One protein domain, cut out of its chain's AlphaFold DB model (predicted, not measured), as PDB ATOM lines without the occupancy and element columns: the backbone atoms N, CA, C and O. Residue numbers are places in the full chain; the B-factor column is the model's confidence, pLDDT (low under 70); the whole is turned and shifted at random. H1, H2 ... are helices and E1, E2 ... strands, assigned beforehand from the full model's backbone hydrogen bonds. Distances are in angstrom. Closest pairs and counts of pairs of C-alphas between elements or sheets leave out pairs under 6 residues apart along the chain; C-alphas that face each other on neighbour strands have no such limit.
ATOM      1  N   SER A   2      48.055 -47.616  -6.290       63.91
ATOM      2  CA  SER A   2      49.210 -46.949  -5.664       63.91
ATOM      3  C   SER A   2      49.281 -45.439  -5.864       63.91
ATOM      4  O   SER A   2      49.805 -44.816  -4.961       63.91
ATOM      5  N   HIS A   3      48.715 -44.832  -6.915       57.44
ATOM      6  CA  HIS A   3      48.553 -43.371  -7.056       57.44
ATOM      7  C   HIS A   3      47.435 -43.089  -8.078       57.44
ATOM      8  O   HIS A   3      47.587 -43.412  -9.252       57.44
ATOM      9  N   GLN A   4      46.304 -42.529  -7.640       71.88
ATOM     10  CA  GLN A   4      45.240 -42.020  -8.515       71.88
ATOM     11  C   GLN A   4      45.229 -40.495  -8.395       71.88
ATOM     12  O   GLN A   4      45.147 -39.973  -7.288       71.88
ATOM     13  N   THR A   5      45.303 -39.780  -9.517       69.44
ATOM     14  CA  THR A   5      45.392 -38.306  -9.578       69.44
ATOM     15  C   THR A   5      44.070 -37.582  -9.300       69.44
ATOM     16  O   THR A   5      44.033 -36.361  -9.327       69.44
ATOM     17  N   GLY A   6      42.972 -38.302  -9.043       78.69
ATOM     18  CA  GLY A   6      41.655 -37.710  -8.751       78.69
ATOM     19  C   GLY A   6      40.947 -37.058  -9.948       78.69
ATOM     20  O   GLY A   6      39.813 -36.612  -9.795       78.69
ATOM     21  N   ILE A   7      41.574 -37.048 -11.128       80.31
ATOM     22  CA  ILE A   7      41.028 -36.489 -12.372       80.31
ATOM     23  C   ILE A   7      39.710 -37.189 -12.717       80.31
ATOM     24  O   ILE A   7      39.640 -38.421 -12.782       80.31
ATOM     25  N   GLN A   8      38.666 -36.394 -12.942       84.81
ATOM     26  CA  GLN A   8      37.342 -36.888 -13.295       84.81
ATOM     27  C   GLN A   8      37.076 -36.761 -14.796       84.81
ATOM     28  O   GLN A   8      37.654 -35.927 -15.485       84.81
ATOM     29  N   GLY A   9      36.188 -37.621 -15.301       83.38
ATOM     30  CA  GLY A   9      35.624 -37.483 -16.640       83.38
ATOM     31  C   GLY A   9      34.604 -36.364 -16.720       83.38
ATOM     32  O   GLY A   9      33.758 -36.243 -15.819       83.38
ATOM     33  N   SER A  10      34.658 -35.623 -17.825       87.88
ATOM     34  CA  SER A  10      33.667 -34.610 -18.152       87.88
ATOM     35  C   SER A  10      32.270 -35.202 -18.271       87.88
ATOM     36  O   SER A  10      32.091 -36.404 -18.498       87.88
ATOM     37  N   ALA A  11      31.257 -34.357 -18.076       88.62
ATOM     38  CA  ALA A  11      29.862 -34.759 -18.245       88.62
ATOM     39  C   ALA A  11      29.626 -35.346 -19.649       88.62
ATOM     40  O   ALA A  11      29.044 -36.420 -19.773       88.62
ATOM     41  N   GLU A  12      30.198 -34.713 -20.677       87.94
ATOM     42  CA  GLU A  12      30.152 -35.182 -22.064       87.94
ATOM     43  C   GLU A  12      30.791 -36.567 -22.231       87.94
ATOM     44  O   GLU A  12      30.209 -37.450 -22.860       87.94
ATOM     45  N   LEU A  13      31.959 -36.806 -21.623       88.12
ATOM     46  CA  LEU A  13      32.616 -38.110 -21.696       88.12
ATOM     47  C   LEU A  13      31.787 -39.199 -20.992       88.12
ATOM     48  O   LEU A  13      31.682 -40.321 -21.488       88.12
ATOM     49  N   LYS A  14      31.161 -38.876 -19.853       87.50
ATOM     50  CA  LYS A  14      30.263 -39.786 -19.120       87.50
ATOM     51  C   LYS A  14      29.014 -40.138 -19.931       87.50
ATOM     52  O   LYS A  14      28.631 -41.307 -19.975       87.50
ATOM     53  N   GLU A  15      28.406 -39.162 -20.597       89.12
ATOM     54  CA  GLU A  15      27.283 -39.393 -21.512       89.12
ATOM     55  C   GLU A  15      27.711 -40.227 -22.724       89.12
ATOM     56  O   GLU A  15      27.017 -41.169 -23.115       89.12
ATOM     57  N   PHE A  16      28.896 -39.953 -23.273       87.44
ATOM     58  CA  PHE A  16      29.459 -40.713 -24.382       87.44
ATOM     59  C   PHE A  16      29.674 -42.191 -24.024       87.44
ATOM     60  O   PHE A  16      29.306 -43.069 -24.804       87.44
ATOM     61  N   PHE A  17      30.158 -42.495 -22.815       84.38
ATOM     62  CA  PHE A  17      30.252 -43.876 -22.331       84.38
ATOM     63  C   PHE A  17      28.904 -44.605 -22.313       84.38
ATOM     64  O   PHE A  17      28.865 -45.817 -22.530       84.38
ATOM     65  N   SER A  18      27.793 -43.899 -22.080       85.81
ATOM     66  CA  SER A  18      26.466 -44.513 -22.168       85.81
ATOM     67  C   SER A  18      26.137 -44.955 -23.597       85.81
ATOM     68  O   SER A  18      25.520 -46.002 -23.761       85.81
ATOM     69  N   ARG A  19      26.591 -44.210 -24.613       82.62
ATOM     70  CA  ARG A  19      26.382 -44.511 -26.042       82.62
ATOM     71  C   ARG A  19      27.273 -45.647 -26.547       82.62
ATOM     72  O   ARG A  19      26.879 -46.387 -27.442       82.62
ATOM     73  N   CYS A  20      28.454 -45.839 -25.956       82.75
ATOM     74  CA  CYS A  20      29.343 -46.956 -26.308       82.75
ATOM     75  C   CYS A  20      28.702 -48.333 -26.064       82.75
ATOM     76  O   CYS A  20      29.054 -49.309 -26.726       82.75
ATOM     77  N   LYS A  21      27.731 -48.425 -25.147       78.81
ATOM     78  CA  LYS A  21      27.023 -49.676 -24.840       78.81
ATOM     79  C   LYS A  21      26.218 -50.218 -26.021       78.81
ATOM     80  O   LYS A  21      26.007 -51.423 -26.084       78.81
ATOM     81  N   ASP A  22      25.844 -49.360 -26.967       79.62
ATOM     82  CA  ASP A  22      25.034 -49.738 -28.129       79.62
ATOM     83  C   ASP A  22      25.851 -50.459 -29.220       79.62
ATOM     84  O   ASP A  22      25.299 -50.874 -30.235       79.62
ATOM     85  N   GLY A  23      27.174 -50.593 -29.049       76.50
ATOM     86  CA  GLY A  23      28.060 -51.280 -30.000       76.50
ATOM     87  C   GLY A  23      28.335 -50.504 -31.293       76.50
ATOM     88  O   GLY A  23      29.054 -50.992 -32.159       76.50
ATOM     89  N   THR A  24      27.803 -49.286 -31.414       81.69
ATOM     90  CA  THR A  24      27.988 -48.392 -32.570       81.69
ATOM     91  C   THR A  24      29.348 -47.696 -32.577       81.69
ATOM     92  O   THR A  24      29.816 -47.254 -33.624       81.69
ATOM     93  N   ILE A  25      29.999 -47.593 -31.415       84.31
ATOM     94  CA  ILE A  25      31.323 -46.991 -31.252       84.31
ATOM     95  C   ILE A  25      32.361 -48.105 -31.156       84.31
ATOM     96  O   ILE A  25      32.326 -48.931 -30.249       84.31
ATOM     97  N   ARG A  26      33.328 -48.090 -32.071       84.69
ATOM     98  CA  ARG A  26      34.439 -49.042 -32.100       84.69
ATOM     99  C   ARG A  26      35.571 -48.642 -31.163       84.69
ATOM    100  O   ARG A  26      36.149 -49.485 -30.483       84.69
ATOM    101  N   ALA A  27      35.938 -47.367 -31.205       80.56
ATOM    102  CA  ALA A  27      37.058 -46.822 -30.460       80.56
ATOM    103  C   ALA A  27      36.858 -45.326 -30.245       80.56
ATOM    104  O   ALA A  27      36.213 -44.644 -31.039       80.56
ATOM    105  N   PHE A  28      37.447 -44.798 -29.187       83.88
ATOM    106  CA  PHE A  28      37.479 -43.371 -28.923       83.88
ATOM    107  C   PHE A  28      38.771 -43.020 -28.193       83.88
ATOM    108  O   PHE A  28      39.411 -43.869 -27.574       83.88
ATOM    109  N   LYS A  29      39.167 -41.759 -28.315       82.88
ATOM    110  CA  LYS A  29      40.359 -41.174 -27.727       82.88
ATOM    111  C   LYS A  29      39.927 -40.232 -26.616       82.88
ATOM    112  O   LYS A  29      39.100 -39.347 -26.843       82.88
ATOM    113  N   VAL A  30      40.508 -40.432 -25.443       84.38
ATOM    114  CA  VAL A  30      40.331 -39.563 -24.283       84.38
ATOM    115  C   VAL A  30      41.634 -38.809 -24.067       84.38
ATOM    116  O   VAL A  30      42.707 -39.408 -24.086       84.38
ATOM    117  N   ALA A  31      41.537 -37.501 -23.875       84.94
ATOM    118  CA  ALA A  31      42.664 -36.654 -23.518       84.94
ATOM    119  C   ALA A  31      42.446 -36.074 -22.123       84.94
ATOM    120  O   ALA A  31      41.310 -35.871 -21.700       84.94
ATOM    121  N   ILE A  32      43.538 -35.795 -21.415       86.00
ATOM    122  CA  ILE A  32      43.485 -34.975 -20.206       86.00
ATOM    123  C   ILE A  32      43.697 -33.534 -20.653       86.00
ATOM    124  O   ILE A  32      44.752 -33.208 -21.200       86.00
ATOM    125  N   LYS A  33      42.699 -32.685 -20.436       84.19
ATOM    126  CA  LYS A  33      42.768 -31.257 -20.720       84.19
ATOM    127  C   LYS A  33      42.265 -30.507 -19.496       84.19
ATOM    128  O   LYS A  33      41.217 -30.857 -18.974       84.19
ATOM    129  N   ASP A  34      43.036 -29.529 -19.029       87.25
ATOM    130  CA  ASP A  34      42.669 -28.694 -17.877       87.25
ATOM    131  C   ASP A  34      42.280 -29.517 -16.624       87.25
ATOM    132  O   ASP A  34      41.305 -29.219 -15.948       87.25
ATOM    133  N   GLU A  35      43.041 -30.585 -16.333       85.25
ATOM    134  CA  GLU A  35      42.792 -31.530 -15.221       85.25
ATOM    135  C   GLU A  35      41.459 -32.302 -15.296       85.25
ATOM    136  O   GLU A  35      40.987 -32.849 -14.298       85.25
ATOM    137  N   GLU A  36      40.890 -32.430 -16.495       86.19
ATOM    138  CA  GLU A  36      39.671 -33.190 -16.771       86.19
ATOM    139  C   GLU A  36      39.888 -34.191 -17.918       86.19
ATOM    140  O   GLU A  36      40.607 -33.921 -18.884       86.19
ATOM    141  N   LEU A  37      39.277 -35.379 -17.830       88.06
ATOM    142  CA  LEU A  37      39.244 -36.335 -18.941       88.06
ATOM    143  C   LEU A  37      38.139 -35.932 -19.921       88.06
ATOM    144  O   LEU A  37      36.955 -35.965 -19.577       88.06
ATOM    145  N   VAL A  38      38.526 -35.613 -21.152       88.38
ATOM    146  CA  VAL A  38      37.631 -35.164 -22.224       88.38
ATOM    147  C   VAL A  38      37.691 -36.100 -23.427       88.38
ATOM    148  O   VAL A  38      38.729 -36.696 -23.726       88.38
ATOM    149  N   LEU A  39      36.568 -36.231 -24.135       87.94
ATOM    150  CA  LEU A  39      36.510 -36.956 -25.400       87.94
ATOM    151  C   LEU A  39      37.198 -36.124 -26.489       87.94
ATOM    152  O   LEU A  39      36.745 -35.037 -26.826       87.94
ATOM    153  N   GLU A  40      38.284 -36.634 -27.061       85.56
ATOM    154  CA  GLU A  40      39.011 -35.942 -28.130       85.56
ATOM    155  C   GLU A  40      38.565 -36.415 -29.517       85.56
ATOM    156  O   GLU A  40      38.482 -35.633 -30.464       85.56
ATOM    157  N   LYS A  41      38.293 -37.715 -29.666       83.88
ATOM    158  CA  LYS A  41      37.871 -38.292 -30.946       83.88
ATOM    159  C   LYS A  41      37.078 -39.567 -30.728       83.88
ATOM    160  O   LYS A  41      37.434 -40.361 -29.871       83.88
ATOM    161  N   SER A  42      36.067 -39.818 -31.545       84.31
ATOM    162  CA  SER A  42      35.340 -41.087 -31.566       84.31
ATOM    163  C   SER A  42      35.350 -41.695 -32.960       84.31
ATOM    164  O   SER A  42      35.463 -40.993 -33.966       84.31
ATOM    165  N   CYS A  43      35.238 -43.014 -33.009       83.31
ATOM    166  CA  CYS A  43      35.199 -43.791 -34.227       83.31
ATOM    167  C   CYS A  43      34.079 -44.817 -34.161       83.31
ATOM    168  O   CYS A  43      34.038 -45.654 -33.260       83.31
ATOM    169  N   GLU A  44      33.177 -44.727 -35.127       83.75
ATOM    170  CA  GLU A  44      32.048 -45.637 -35.264       83.75
ATOM    171  C   GLU A  44      32.490 -46.967 -35.877       83.75
ATOM    172  O   GLU A  44      33.444 -47.021 -36.659       83.75
ATOM    173  N   SER A  45      31.791 -48.041 -35.519       82.06
ATOM    174  CA  SER A  45      31.950 -49.352 -36.138       82.06
ATOM    175  C   SER A  45      31.446 -49.302 -37.579       82.06
ATOM    176  O   SER A  45      30.277 -48.982 -37.803       82.06
ATOM    177  N   LYS A  46      32.294 -49.628 -38.560       77.25
ATOM    178  CA  LYS A  46      31.891 -49.658 -39.977       77.25
ATOM    179  C   LYS A  46      31.764 -51.068 -40.535       77.25
ATOM    180  O   LYS A  46      31.163 -51.244 -41.591       77.25
ATOM    181  N   GLY A  47      32.293 -52.065 -39.834       77.31
ATOM    182  CA  GLY A  47      32.223 -53.451 -40.263       77.31
ATOM    183  C   GLY A  47      32.887 -54.386 -39.267       77.31
ATOM    184  O   GLY A  47      32.665 -54.286 -38.056       77.31
ATOM    185  N   THR A  48      33.685 -55.318 -39.781       79.00
ATOM    186  CA  THR A  48      34.425 -56.240 -38.919       79.00
ATOM    187  C   THR A  48      35.587 -55.527 -38.235       79.00
ATOM    188  O   THR A  48      36.076 -54.486 -38.682       79.00
ATOM    189  N   TRP A  49      36.044 -56.099 -37.128       72.88
ATOM    190  CA  TRP A  49      37.158 -55.570 -36.350       72.88
ATOM    191  C   TRP A  49      38.425 -55.349 -37.198       72.88
ATOM    192  O   TRP A  49      39.100 -54.329 -37.070       72.88
ATOM    193  N   GLU A  50      38.709 -56.266 -38.121       76.00
ATOM    194  CA  GLU A  50      39.873 -56.232 -39.009       76.00
ATOM    195  C   GLU A  50      39.795 -55.096 -40.033       76.00
ATOM    196  O   GLU A  50      40.821 -54.589 -40.480       76.00
ATOM    197  N   GLN A  51      38.585 -54.682 -40.410       73.62
ATOM    198  CA  GLN A  51      38.372 -53.526 -41.279       73.62
ATOM    199  C   GLN A  51      38.501 -52.229 -40.481       73.62
ATOM    200  O   GLN A  51      39.089 -51.254 -40.952       73.62
ATOM    201  N   ASP A  52      37.994 -52.236 -39.251       72.81
ATOM    202  CA  ASP A  52      37.983 -51.062 -38.396       72.81
ATOM    203  C   ASP A  52      39.376 -50.734 -37.816       72.81
ATOM    204  O   ASP A  52      39.663 -49.570 -37.539       72.81
ATOM    205  N   ILE A  53      40.286 -51.710 -37.692       69.00
ATOM    206  CA  ILE A  53      41.660 -51.477 -37.203       69.00
ATOM    207  C   ILE A  53      42.480 -50.566 -38.132       69.00
ATOM    208  O   ILE A  53      43.413 -49.897 -37.692       69.00
ATOM    209  N   LEU A  54      42.106 -50.508 -39.415       68.62
ATOM    210  CA  LEU A  54      42.722 -49.647 -40.424       68.62
ATOM    211  C   LEU A  54      42.164 -48.219 -40.397       68.62
ATOM    212  O   LEU A  54      42.614 -47.371 -41.173       68.62
ATOM    213  N   LEU A  55      41.177 -47.922 -39.541       67.06
ATOM    214  CA  LEU A  55      40.589 -46.593 -39.497       67.06
ATOM    215  C   LEU A  55      41.656 -45.555 -39.098       67.06
ATOM    216  O   LEU A  55      42.331 -45.712 -38.077       67.06
ATOM    217  N   PRO A  56      41.756 -44.423 -39.824       68.00
ATOM    218  CA  PRO A  56      42.737 -43.370 -39.539       68.00
ATOM    219  C   PRO A  56      42.668 -42.801 -38.111       68.00
ATOM    220  O   PRO A  56      43.611 -42.172 -37.632       68.00
ATOM    221  N   CYS A  57      41.545 -42.992 -37.416       64.56
ATOM    222  CA  CYS A  57      41.367 -42.592 -36.022       64.56
ATOM    223  C   CYS A  57      42.150 -43.447 -35.016       64.56
ATOM    224  O   CYS A  57      42.447 -42.938 -33.939       64.56
ATOM    225  N   LEU A  58      42.504 -44.688 -35.361       63.91
ATOM    226  CA  LEU A  58      43.296 -45.606 -34.532       63.91
ATOM    227  C   LEU A  58      44.806 -45.481 -34.794       63.91
ATOM    228  O   LEU A  58      45.615 -45.881 -33.965       63.91
ATOM    229  N   SER A  59      45.195 -44.876 -35.922       59.00
ATOM    230  CA  SER A  59      46.592 -44.775 -36.370       59.00
ATOM    231  C   SER A  59      47.456 -43.776 -35.582       59.00
ATOM    232  O   SER A  59      48.679 -43.797 -35.731       59.00
ATOM    233  N   ASN A  60      46.875 -42.884 -34.773       54.44
ATOM    234  CA  ASN A  60      47.650 -41.869 -34.056       54.44
ATOM    235  C   ASN A  60      48.014 -42.350 -32.649       54.44
ATOM    236  O   ASN A  60      47.251 -42.196 -31.697       54.44
ATOM    237  N   ASN A  61      49.218 -42.916 -32.553       57.25
ATOM    238  CA  ASN A  61      49.966 -43.124 -31.319       57.25
ATOM    239  C   ASN A  61      49.980 -41.841 -30.476       57.25
ATOM    240  O   ASN A  61      50.726 -40.928 -30.794       57.25
ATOM    241  N   PHE A  62      49.193 -41.796 -29.406       41.31
ATOM    242  CA  PHE A  62      49.653 -41.383 -28.080       41.31
ATOM    243  C   PHE A  62      48.743 -42.071 -27.063       41.31
ATOM    244  O   PHE A  62      47.529 -41.882 -27.043       41.31
ATOM    245  N   ILE A  63      49.367 -42.952 -26.287       49.75
ATOM    246  CA  ILE A  63      48.786 -43.717 -25.191       49.75
ATOM    247  C   ILE A  63      48.054 -42.756 -24.256       49.75
ATOM    248  O   ILE A  63      48.677 -41.833 -23.743       49.75
ATOM    249  N   LEU A  64      46.767 -43.011 -24.019       45.38
ATOM    250  CA  LEU A  64      46.186 -43.144 -22.680       45.38
ATOM    251  C   LEU A  64      44.782 -43.758 -22.823       45.38
ATOM    252  O   LEU A  64      43.811 -43.107 -23.186       45.38
ATOM    253  N   HIS A  65      44.743 -45.071 -22.574       48.00
ATOM    254  CA  HIS A  65      43.571 -45.946 -22.472       48.00
ATOM    255  C   HIS A  65      42.629 -46.002 -23.685       48.00
ATOM    256  O   HIS A  65      41.489 -45.546 -23.633       48.00
ATOM    257  N   SER A  66      43.061 -46.703 -24.739       45.59
ATOM    258  CA  SER A  66      42.133 -47.310 -25.699       45.59
ATOM    259  C   SER A  66      41.232 -48.303 -24.954       45.59
ATOM    260  O   SER A  66      41.659 -49.409 -24.622       45.59
ATOM    261  N   PHE A  67      39.999 -47.904 -24.642       48.94
ATOM    262  CA  PHE A  67      38.970 -48.835 -24.189       48.94
ATOM    263  C   PHE A  67      38.446 -49.577 -25.418       48.94
ATOM    264  O   PHE A  67      37.693 -49.026 -26.218       48.94
ATOM    265  N   PHE A  68      38.893 -50.818 -25.592       45.59
ATOM    266  CA  PHE A  68      38.381 -51.702 -26.630       45.59
ATOM    267  C   PHE A  68      37.156 -52.436 -26.102       45.59
ATOM    268  O   PHE A  68      37.258 -53.231 -25.167       45.59
ATOM    269  N   GLN A  69      35.998 -52.173 -26.704       45.75
ATOM    270  CA  GLN A  69      34.822 -52.999 -26.483       45.75
ATOM    271  C   GLN A  69      34.975 -54.271 -27.324       45.75
ATOM    272  O   GLN A  69      34.638 -54.298 -28.506       45.75
ATOM    273  N   LEU A  70      35.567 -55.299 -26.715       35.50
ATOM    274  CA  LEU A  70      35.502 -56.675 -27.201       35.50
ATOM    275  C   LEU A  70      34.064 -57.166 -26.986       35.50
ATOM    276  O   LEU A  70      33.684 -57.479 -25.859       35.50
ATOM    277  N   MET A  71      33.268 -57.160 -28.054       35.16
ATOM    278  CA  MET A  71      32.159 -58.105 -28.213       35.16
ATOM    279  C   MET A  71      32.659 -59.313 -28.989       35.16
ATOM    280  O   MET A  71      33.410 -59.088 -29.967       35.16
TER     281      MET A  71
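What this domain is: This is residues 2 to 71 of the 71 residues of an uncharacterized protein of Araneus ventricosus (UniProt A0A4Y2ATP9). A long hairpin of two strands, E1 and E2, makes the core, and helix H1 packs along it, mainly beside E2. The small helix H2 sits near the hairpin's end opposite the turn, and from there residues 53 to 71, with no named element, loop back past E1. The printed part has 70 residues, with two named helices and two named strands in the order H1, E1, E2, H2; the sheet E1 - E2 is antiparallel. The class is mixed, helices and strands, though under half of the residues, 32, are in named elements. The whole is only just compact, close to loose, with a radius of gyration of the C-alphas of 12.9 A and spans of 36 by 25 by 23 A.

How they stand to each other: Look first at E1, residues 25 to 33, and E2, residues 36 to 44, an antiparallel hairpin with 156 degrees between their directions. N 29 and O 41 are 2.7 A apart and N 38 and O 31 are 2.8 A apart, both within hydrogen-bond range. Residues 8 to 9 make a short parallel pairing with residues 36 to 37 of E2. Next find H1, residues 11 to 20: its closest C-alphas to E2 are those of Leu 13 and Leu 39, 5.5 A apart. For H2, residues 49 to 52, the closest C-alphas to E1 are those of Arg 26 and Asp 52, 7.5 A apart. H1 and H2 are apart. In H1 every O i to N i+4 pair is within hydrogen-bond range; H2 is too short for such a pair.

Where its parts are: Find C-alpha 25 at (31.323, -46.991, -31.252); from there E1 runs 22.1 A to Lys 33. E2 runs 23.6 A from Glu 36 to Glu 44. H1 begins at C-alpha 11, (29.862, -34.759, -18.245), and is 14.6 A long. H2, 5.0 A long, ends at C-alpha 52, (37.983, -51.062, -38.396).

The domain as a whole: The two C-alphas farthest apart are those of Ser 2 and Gly 47, 39.1 A. The printed part has no cut, and the links H1 to E1, E1 to E2 and E2 to H2 are tight. Mean pLDDT of the printed part is 74.0; look for values under 70 at residues 2 to 3, residue 5 and residues 53 to 71.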